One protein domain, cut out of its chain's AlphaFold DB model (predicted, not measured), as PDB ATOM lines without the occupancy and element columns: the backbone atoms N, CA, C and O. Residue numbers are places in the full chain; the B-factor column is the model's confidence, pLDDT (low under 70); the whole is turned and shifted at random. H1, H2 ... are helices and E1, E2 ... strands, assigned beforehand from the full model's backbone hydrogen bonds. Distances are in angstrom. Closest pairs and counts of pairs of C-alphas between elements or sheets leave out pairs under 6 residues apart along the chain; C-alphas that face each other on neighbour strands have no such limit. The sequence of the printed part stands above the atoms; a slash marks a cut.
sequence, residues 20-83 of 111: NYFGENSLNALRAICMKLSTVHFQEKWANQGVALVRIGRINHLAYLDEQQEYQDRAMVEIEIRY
ATOM      1  N   ASN A  20     161.540 146.410 107.129       94.81
ATOM      2  CA  ASN A  20     161.374 147.807 107.505       94.81
ATOM      3  C   ASN A  20     161.178 148.649 106.251       94.81
ATOM      4  O   ASN A  20     161.922 148.498 105.283       94.81
ATOM      5  N   TYR A  21     160.198 149.541 106.285       95.25
ATOM      6  CA  TYR A  21     159.952 150.519 105.237       95.25
ATOM      7  C   TYR A  21     159.864 151.906 105.866       95.25
ATOM      8  O   TYR A  21     159.130 152.095 106.837       95.25
ATOM      9  N   PHE A  22     160.589 152.860 105.291       94.31
ATOM     10  CA  PHE A  22     160.669 154.242 105.752       94.31
ATOM     11  C   PHE A  22     160.092 155.185 104.693       94.31
ATOM     12  O   PHE A  22     160.222 154.921 103.496       94.31
ATOM     13  N   GLY A  23     159.471 156.272 105.137       91.00
ATOM     14  CA  GLY A  23     158.910 157.314 104.287       91.00
ATOM     15  C   GLY A  23     157.394 157.230 104.118       91.00
ATOM     16  O   GLY A  23     156.703 156.406 104.729       91.00
ATOM     17  N   GLU A  24     156.871 158.118 103.274       89.19
ATOM     18  CA  GLU A  24     155.435 158.254 103.048       89.19
ATOM     19  C   GLU A  24     154.796 156.935 102.603       89.19
ATOM     20  O   GLU A  24     155.373 156.138 101.856       89.19
ATOM     21  N   ASN A  25     153.559 156.710 103.053       93.31
ATOM     22  CA  ASN A  25     152.755 155.545 102.686       93.31
ATOM     23  C   ASN A  25     153.357 154.186 103.124       93.31
ATOM     24  O   ASN A  25     152.897 153.134 102.662       93.31
ATOM     25  N   SER A  26     154.333 154.191 104.042       95.38
ATOM     26  CA  SER A  26     155.036 152.998 104.537       95.38
ATOM     27  C   SER A  26     154.098 151.873 104.971       95.38
ATOM     28  O   SER A  26     154.263 150.716 104.574       95.38
ATOM     29  N   LEU A  27     153.050 152.218 105.718       96.06
ATOM     30  CA  LEU A  27     152.046 151.276 106.195       96.06
ATOM     31  C   LEU A  27     151.322 150.555 105.050       96.06
ATOM     32  O   LEU A  27     151.161 149.334 105.091       96.06
ATOM     33  N   ASN A  28     150.871 151.281 104.028       96.50
ATOM     34  CA  ASN A  28     150.115 150.670 102.935       96.50
ATOM     35  C   ASN A  28     151.025 149.886 101.988       96.50
ATOM     36  O   ASN A  28     150.623 148.820 101.521       96.50
ATOM     37  N   ALA A  29     152.255 150.359 101.762       95.06
ATOM     38  CA  ALA A  29     153.262 149.611 101.016       95.06
ATOM     39  C   ALA A  29     153.522 148.246 101.674       95.06
ATOM     40  O   ALA A  29     153.449 147.203 101.018       95.06
ATOM     41  N   LEU A  30     153.725 148.232 102.995       96.06
ATOM     42  CA  LEU A  30     153.989 146.999 103.727       96.06
ATOM     43  C   LEU A  30     152.753 146.087 103.808       96.06
ATOM     44  O   LEU A  30     152.884 144.871 103.659       96.06
ATOM     45  N   ARG A  31     151.543 146.651 103.943       97.06
ATOM     46  CA  ARG A  31     150.279 145.895 103.830       97.06
ATOM     47  C   ARG A  31     150.154 145.193 102.483       97.06
ATOM     48  O   ARG A  31     149.836 144.005 102.453       97.06
ATOM     49  N   ALA A  32     150.432 145.894 101.385       96.62
ATOM     50  CA  ALA A  32     150.360 145.322 100.045       96.62
ATOM     51  C   ALA A  32     151.345 144.152  99.873       96.62
ATOM     52  O   ALA A  32     150.980 143.115  99.314       96.62
ATOM     53  N   ILE A  33     152.562 144.276 100.414       95.00
ATOM     54  CA  ILE A  33     153.551 143.188 100.428       95.00
ATOM     55  C   ILE A  33     153.032 141.996 101.240       95.00
ATOM     56  O   ILE A  33     153.033 140.876 100.732       95.00
ATOM     57  N   CYS A  34     152.534 142.219 102.459       95.94
ATOM     58  CA  CYS A  34     152.012 141.150 103.315       95.94
ATOM     59  C   CYS A  34     150.838 140.409 102.659       95.94
ATOM     60  O   CYS A  34     150.797 139.177 102.661       95.94
ATOM     61  N   MET A  35     149.912 141.145 102.035       96.19
ATOM     62  CA  MET A  35     148.804 140.560 101.276       96.19
ATOM     63  C   MET A  35     149.314 139.710 100.113       96.19
ATOM     64  O   MET A  35     148.873 138.577  99.941       96.19
ATOM     65  N   LYS A  36     150.282 140.221  99.343       95.69
ATOM     66  CA  LYS A  36     150.884 139.502  98.215       95.69
ATOM     67  C   LYS A  36     151.574 138.211  98.665       95.69
ATOM     68  O   LYS A  36     151.357 137.167  98.052       95.69
ATOM     69  N   LEU A  37     152.353 138.263  99.746       93.94
ATOM     70  CA  LEU A  37     153.031 137.095 100.323       93.94
ATOM     71  C   LEU A  37     152.057 136.048 100.878       93.94
ATOM     72  O   LEU A  37     152.406 134.874 100.939       93.94
ATOM     73  N   SER A  38     150.836 136.458 101.228       93.12
ATOM     74  CA  SER A  38     149.775 135.569 101.720       93.12
ATOM     75  C   SER A  38     148.994 134.864 100.603       93.12
ATOM     76  O   SER A  38     148.117 134.056 100.894       93.12
ATOM     77  N   THR A  39     149.268 135.165  99.329       96.00
ATOM     78  CA  THR A  39     148.580 134.521  98.198       96.00
ATOM     79  C   THR A  39     149.068 133.092  97.963       96.00
ATOM     80  O   THR A  39     150.232 132.778  98.215       96.00
ATOM     81  N   VAL A  40     148.200 132.247  97.393       94.94
ATOM     82  CA  VAL A  40     148.512 130.843  97.054       94.94
ATOM     83  C   VAL A  40     149.777 130.735  96.199       94.94
ATOM     84  O   VAL A  40     150.665 129.956  96.517       94.94
ATOM     85  N   HIS A  41     149.924 131.599  95.191       96.19
ATOM     86  CA  HIS A  41     151.116 131.646  94.335       96.19
ATOM     87  C   HIS A  41     152.424 131.788  95.125       96.19
ATOM     88  O   HIS A  41     153.426 131.152  94.808       96.19
ATOM     89  N   PHE A  42     152.439 132.633  96.160       95.06
ATOM     90  CA  PHE A  42     153.629 132.794  96.993       95.06
ATOM     91  C   PHE A  42     153.786 131.661  98.003       95.06
ATOM     92  O   PHE A  42     154.912 131.238  98.233       95.06
ATOM     93  N   GLN A  43     152.694 131.118  98.544       92.38
ATOM     94  CA  GLN A  43     152.739 129.924  99.395       92.38
ATOM     95  C   GLN A  43     153.353 128.723  98.659       92.38
ATOM     96  O   GLN A  43     154.234 128.059  99.200       92.38
ATOM     97  N   GLU A  44     152.974 128.501  97.400       94.38
ATOM     98  CA  GLU A  44     153.571 127.469  96.547       94.38
ATOM     99  C   GLU A  44     155.053 127.744  96.277       94.38
ATOM    100  O   GLU A  44     155.879 126.834  96.340       94.38
ATOM    101  N   LYS A  45     155.428 129.008  96.033       94.44
ATOM    102  CA  LYS A  45     156.842 129.384  95.907       94.44
ATOM    103  C   LYS A  45     157.639 129.073  97.168       94.44
ATOM    104  O   LYS A  45     158.737 128.547  97.042       94.44
ATOM    105  N   TRP A  46     157.110 129.371  98.354       92.12
ATOM    106  CA  TRP A  46     157.760 129.037  99.623       92.12
ATOM    107  C   TRP A  46     157.956 127.524  99.765       92.12
ATOM    108  O   TRP A  46     159.075 127.076 100.016       92.12
ATOM    109  N   ALA A  47     156.910 126.737  99.501       90.31
ATOM    110  CA  ALA A  47     156.979 125.280  99.553       90.31
ATOM    111  C   ALA A  47     158.033 124.712  98.582       90.31
ATOM    112  O   ALA A  47     158.847 123.876  98.970       90.31
ATOM    113  N   ASN A  48     158.086 125.230  97.350       92.12
ATOM    114  CA  ASN A  48     159.076 124.831  96.343       92.12
ATOM    115  C   ASN A  48     160.522 125.188  96.729       92.12
ATOM    116  O   ASN A  48     161.456 124.612  96.179       92.12
ATOM    117  N   GLN A  49     160.717 126.126  97.659       88.50
ATOM    118  CA  GLN A  49     162.023 126.504  98.210       88.50
ATOM    119  C   GLN A  49     162.348 125.769  99.524       88.50
ATOM    120  O   GLN A  49     163.302 126.125 100.207       88.50
ATOM    121  N   GLY A  50     161.561 124.757  99.907       88.56
ATOM    122  CA  GLY A  50     161.791 123.984 101.132       88.56
ATOM    123  C   GLY A  50     161.388 124.712 102.418       88.56
ATOM    124  O   GLY A  50     161.780 124.299 103.513       88.56
ATOM    125  N   VAL A  51     160.598 125.782 102.304       91.12
ATOM    126  CA  VAL A  51     160.021 126.487 103.448       91.12
ATOM    127  C   VAL A  51     158.730 125.788 103.865       91.12
ATOM    128  O   VAL A  51     157.767 125.719 103.106       91.12
ATOM    129  N   ALA A  52     158.715 125.271 105.089       88.94
ATOM    130  CA  ALA A  52     157.609 124.513 105.663       88.94
ATOM    131  C   ALA A  52     156.589 125.397 106.397       88.94
ATOM    132  O   ALA A  52     155.420 125.034 106.502       88.94
ATOM    133  N   LEU A  53     157.018 126.543 106.932       91.31
ATOM    134  CA  LEU A  53     156.144 127.469 107.649       91.31
ATOM    135  C   LEU A  53     156.533 128.908 107.335       91.31
ATOM    136  O   LEU A  53     157.711 129.249 107.378       91.31
ATOM    137  N   VAL A  54     155.530 129.742 107.069       94.38
ATOM    138  CA  VAL A  54     155.664 131.197 106.967       94.38
ATOM    139  C   VAL A  54     154.577 131.828 107.826       94.38
ATOM    140  O   VAL A  54     153.391 131.581 107.601       94.38
ATOM    141  N   ARG A  55     154.961 132.647 108.808       95.88
ATOM    142  CA  ARG A  55     154.031 133.410 109.648       95.88
ATOM    143  C   ARG A  55     154.332 134.892 109.516       95.88
ATOM    144  O   ARG A  55     155.387 135.353 109.933       95.88
ATOM    145  N   ILE A  56     153.395 135.640 108.947       96.44
ATOM    146  CA  ILE A  56     153.496 137.097 108.843       96.44
ATOM    147  C   ILE A  56     152.911 137.700 110.123       96.44
ATOM    148  O   ILE A  56     151.751 137.457 110.458       96.44
ATOM    149  N   GLY A  57     153.732 138.455 110.849       95.69
ATOM    150  CA  GLY A  57     153.363 139.136 112.081       95.69
ATOM    151  C   GLY A  57     152.489 140.372 111.858       95.69
ATOM    152  O   GLY A  57     152.012 140.667 110.760       95.69
ATOM    153  N   ARG A  58     152.268 141.126 112.937       96.38
ATOM    154  CA  ARG A  58     151.547 142.404 112.870       96.38
ATOM    155  C   ARG A  58     152.463 143.496 112.329       96.38
ATOM    156  O   ARG A  58     153.646 143.533 112.656       96.38
ATOM    157  N   ILE A  59     151.896 144.401 111.534       97.44
ATOM    158  CA  ILE A  59     152.609 145.604 111.104       97.44
ATOM    159  C   ILE A  59     152.628 146.600 112.264       97.44
ATOM    160  O   ILE A  59     151.573 147.029 112.731       97.44
ATOM    161  N   ASN A  60     153.825 146.994 112.678       96.06
ATOM    162  CA  ASN A  60     154.063 148.118 113.571       96.06
ATOM    163  C   ASN A  60     154.259 149.376 112.723       96.06
ATOM    164  O   ASN A  60     155.027 149.350 111.767       96.06
ATOM    165  N   HIS A  61     153.574 150.467 113.060       96.25
ATOM    166  CA  HIS A  61     153.689 151.743 112.354       96.25
ATOM    167  C   HIS A  61     153.949 152.846 113.372       96.25
ATOM    168  O   HIS A  61     153.073 153.159 114.178       96.25
ATOM    169  N   LEU A  62     155.177 153.354 113.391       92.56
ATOM    170  CA  LEU A  62     155.678 154.270 114.409       92.56
ATOM    171  C   LEU A  62     156.551 155.333 113.744       92.56
ATOM    172  O   LEU A  62     157.212 155.057 112.744       92.56
ATOM    173  N   ALA A  63     156.588 156.528 114.331       91.12
ATOM    174  CA  ALA A  63     157.541 157.549 113.921       91.12
ATOM    175  C   ALA A  63     158.976 157.066 114.188       91.12
ATOM    176  O   ALA A  63     159.262 156.449 115.219       91.12
ATOM    177  N   TYR A  64     159.873 157.353 113.256       93.19
ATOM    178  CA  TYR A  64     161.295 157.070 113.352       93.19
ATOM    179  C   TYR A  64     162.069 158.378 113.216       93.19
ATOM    180  O   TYR A  64     161.814 159.146 112.294       93.19
ATOM    181  N   LEU A  65     162.990 158.623 114.145       94.06
ATOM    182  CA  LEU A  65     163.914 159.749 114.081       94.06
ATOM    183  C   LEU A  65     165.148 159.303 113.298       94.06
ATOM    184  O   LEU A  65     165.805 158.339 113.699       94.06
ATOM    185  N   ASP A  66     165.426 159.958 112.180       90.62
ATOM    186  CA  ASP A  66     166.560 159.609 111.334       90.62
ATOM    187  C   ASP A  66     167.888 160.226 111.808       90.62
ATOM    188  O   ASP A  66     167.972 160.914 112.829       90.62
ATOM    189  N   GLU A  67     168.961 159.951 111.063       92.81
ATOM    190  CA  GLU A  67     170.309 160.446 111.371       92.81
ATOM    191  C   GLU A  67     170.438 161.972 111.224       92.81
ATOM    192  O   GLU A  67     171.364 162.569 111.774       92.81
ATOM    193  N   GLN A  68     169.506 162.608 110.512       94.00
ATOM    194  CA  GLN A  68     169.435 164.054 110.293       94.00
ATOM    195  C   GLN A  68     168.562 164.752 111.350       94.00
ATOM    196  O   GLN A  68     168.439 165.975 111.332       94.00
ATOM    197  N   GLN A  69     168.037 163.996 112.321       93.19
ATOM    198  CA  GLN A  69     167.090 164.443 113.346       93.19
ATOM    199  C   GLN A  69     165.723 164.866 112.795       93.19
ATOM    200  O   GLN A  69     165.012 165.649 113.428       93.19
ATOM    201  N   GLU A  70     165.316 164.305 111.659       92.50
ATOM    202  CA  GLU A  70     163.985 164.496 111.101       92.50
ATOM    203  C   GLU A  70     163.093 163.286 111.404       92.50
ATOM    204  O   GLU A  70     163.515 162.124 111.378       92.50
ATOM    205  N   TYR A  71     161.833 163.558 111.752       92.56
ATOM    206  CA  TYR A  71     160.847 162.501 111.944       92.56
ATOM    207  C   TYR A  71     160.318 162.036 110.593       92.56
ATOM    208  O   TYR A  71     159.785 162.830 109.821       92.56
ATOM    209  N   GLN A  72     160.374 160.728 110.368       93.00
ATOM    210  CA  GLN A  72     159.762 160.074 109.221       93.00
ATOM    211  C   GLN A  72     158.852 158.920 109.644       93.00
ATOM    212  O   GLN A  72     159.033 158.297 110.696       93.00
ATOM    213  N   ASP A  73     157.874 158.609 108.796       94.62
ATOM    214  CA  ASP A  73     157.030 157.430 108.963       94.62
ATOM    215  C   ASP A  73     157.858 156.153 108.784       94.62
ATOM    216  O   ASP A  73     158.629 156.015 107.831       94.62
ATOM    217  N   ARG A  74     157.660 155.177 109.676       95.56
ATOM    218  CA  ARG A  74     158.241 153.839 109.552       95.56
ATOM    219  C   ARG A  74     157.187 152.773 109.799       95.56
ATOM    220  O   ARG A  74     156.539 152.741 110.845       95.56
ATOM    221  N   ALA A  75     157.097 151.829 108.870       97.62
ATOM    222  CA  ALA A  75     156.368 150.583 109.043       97.62
ATOM    223  C   ALA A  75     157.341 149.403 109.154       97.62
ATOM    224  O   ALA A  75     158.342 149.337 108.439       97.62
ATOM    225  N   MET A  76     157.038 148.451 110.030       97.31
ATOM    226  CA  MET A  76     157.823 147.237 110.237       97.31
ATOM    227  C   MET A  76     156.909 146.021 110.347       97.31
ATOM    228  O   MET A  76     155.855 146.098 110.971       97.31
ATOM    229  N   VAL A  77     157.330 144.885 109.796       97.62
ATOM    230  CA  VAL A  77     156.701 143.582 110.032       97.62
ATOM    231  C   VAL A  77     157.771 142.514 110.208       97.62
ATOM    232  O   VAL A  77     158.801 142.540 109.533       97.62
ATOM    233  N   GLU A  78     157.520 141.569 111.105       97.81
ATOM    234  CA  GLU A  78     158.337 140.368 111.265       97.81
ATOM    235  C   GLU A  78     157.679 139.200 110.537       97.81
ATOM    236  O   GLU A  78     156.460 139.026 110.586       97.81
ATOM    237  N   ILE A  79     158.487 138.409 109.840       95.56
ATOM    238  CA  ILE A  79     158.060 137.206 109.138       95.56
ATOM    239  C   ILE A  79     158.872 136.041 109.689       95.56
ATOM    240  O   ILE A  79     160.082 135.974 109.493       95.56
ATOM    241  N   GLU A  80     158.205 135.120 110.374       96.31
ATOM    242  CA  GLU A  80     158.819 133.878 110.839       96.31
ATOM    243  C   GLU A  80     158.819 132.862 109.699       96.31
ATOM    244  O   GLU A  80     157.802 132.671 109.024       96.31
ATOM    245  N   ILE A  81     159.951 132.202 109.491       93.94
ATOM    246  CA  ILE A  81     160.174 131.242 108.416       93.94
ATOM    247  C   ILE A  81     160.794 129.987 109.025       93.94
ATOM    248  O   ILE A  81     161.830 130.068 109.679       93.94
ATOM    249  N   ARG A  82     160.198 128.822 108.765       93.12
ATOM    250  CA  ARG A  82     160.819 127.519 109.036       93.12
ATOM    251  C   ARG A  82     161.189 126.863 107.726       93.12
ATOM    252  O   ARG A  82     160.300 126.604 106.914       93.12
ATOM    253  N   TYR A  83     162.456 126.532 107.538       89.69
ATOM    254  CA  TYR A  83     162.923 125.818 106.352       89.69
ATOM    255  C   TYR A  83     163.708 124.567 106.731       89.69
ATOM    256  O   TYR A  83     164.232 124.454 107.840       89.69
TER     257      TYR A  83
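Overview. This is residues 20 to 83 of the 111 residues of an uncharacterized protein of Avibacterium paragallinarum (UniProt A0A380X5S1). A single long strand, E4, makes the spine of a thin, twisted sheet, with E3 and E1 paired near its beginning and E2 near its end. Helix H1 covers one face along E4, H2 sits over E2 on that same face, and the other face is bare. Along the chain the 64 printed residues hold two named helices and four named strands, first strand E1, then helices H1 and H2, then the strands E2, E3 and E4, of mixed class; the sheet is branched, with E1, E2 and E3 each an antiparallel neighbour of E4. The whole is a loose rod, with a radius of gyration of the C-alphas of 14.3 A and spans of 44 by 19 by 16 A.

Arrangement. Start at E1, residues 20 to 22, antiparallel to E4, residues 71 to 83; N 21 and O 75 are 2.9 A apart. Next, H1, residues 26 to 37, runs along E4 at 4 degrees on the local plane, at a height over the sheet of 8.4 A; their closest C-alphas are Leu 27 and Ala 75, 5.2 A. H2, residues 40 to 48, is close to H1 but not clearly touching, with the C-alphas of Leu 37 and Gln 43 closest at 7.2 A. In both helices every O i to N i+4 pair is within hydrogen-bond range. Look then at E2, residues 51 to 56, where N 55 and O 80 of E4 are 2.8 A apart. E3, residues 60 to 65, forms a hairpin with E4, with N 60 and O 76 at 2.8 A; E1 is on the other side of E4.

Along the chain. Find C-alpha 20 at (161.374, 147.807, 107.505), where E1 begins. H1 spans 16.6 A from C-alpha 26, H2 12.2 A, E2 13.6 A and E3 15.3 A. E4 runs 37.2 A to C-alpha 83 at (162.923, 125.818, 106.352).

Size, cuts and confidence. The farthest C-alphas, Asn 48 and Gln 69, are 43.8 A apart. The printed part has no cut, its links are tight, and no printed residue is under 70 in pLDDT.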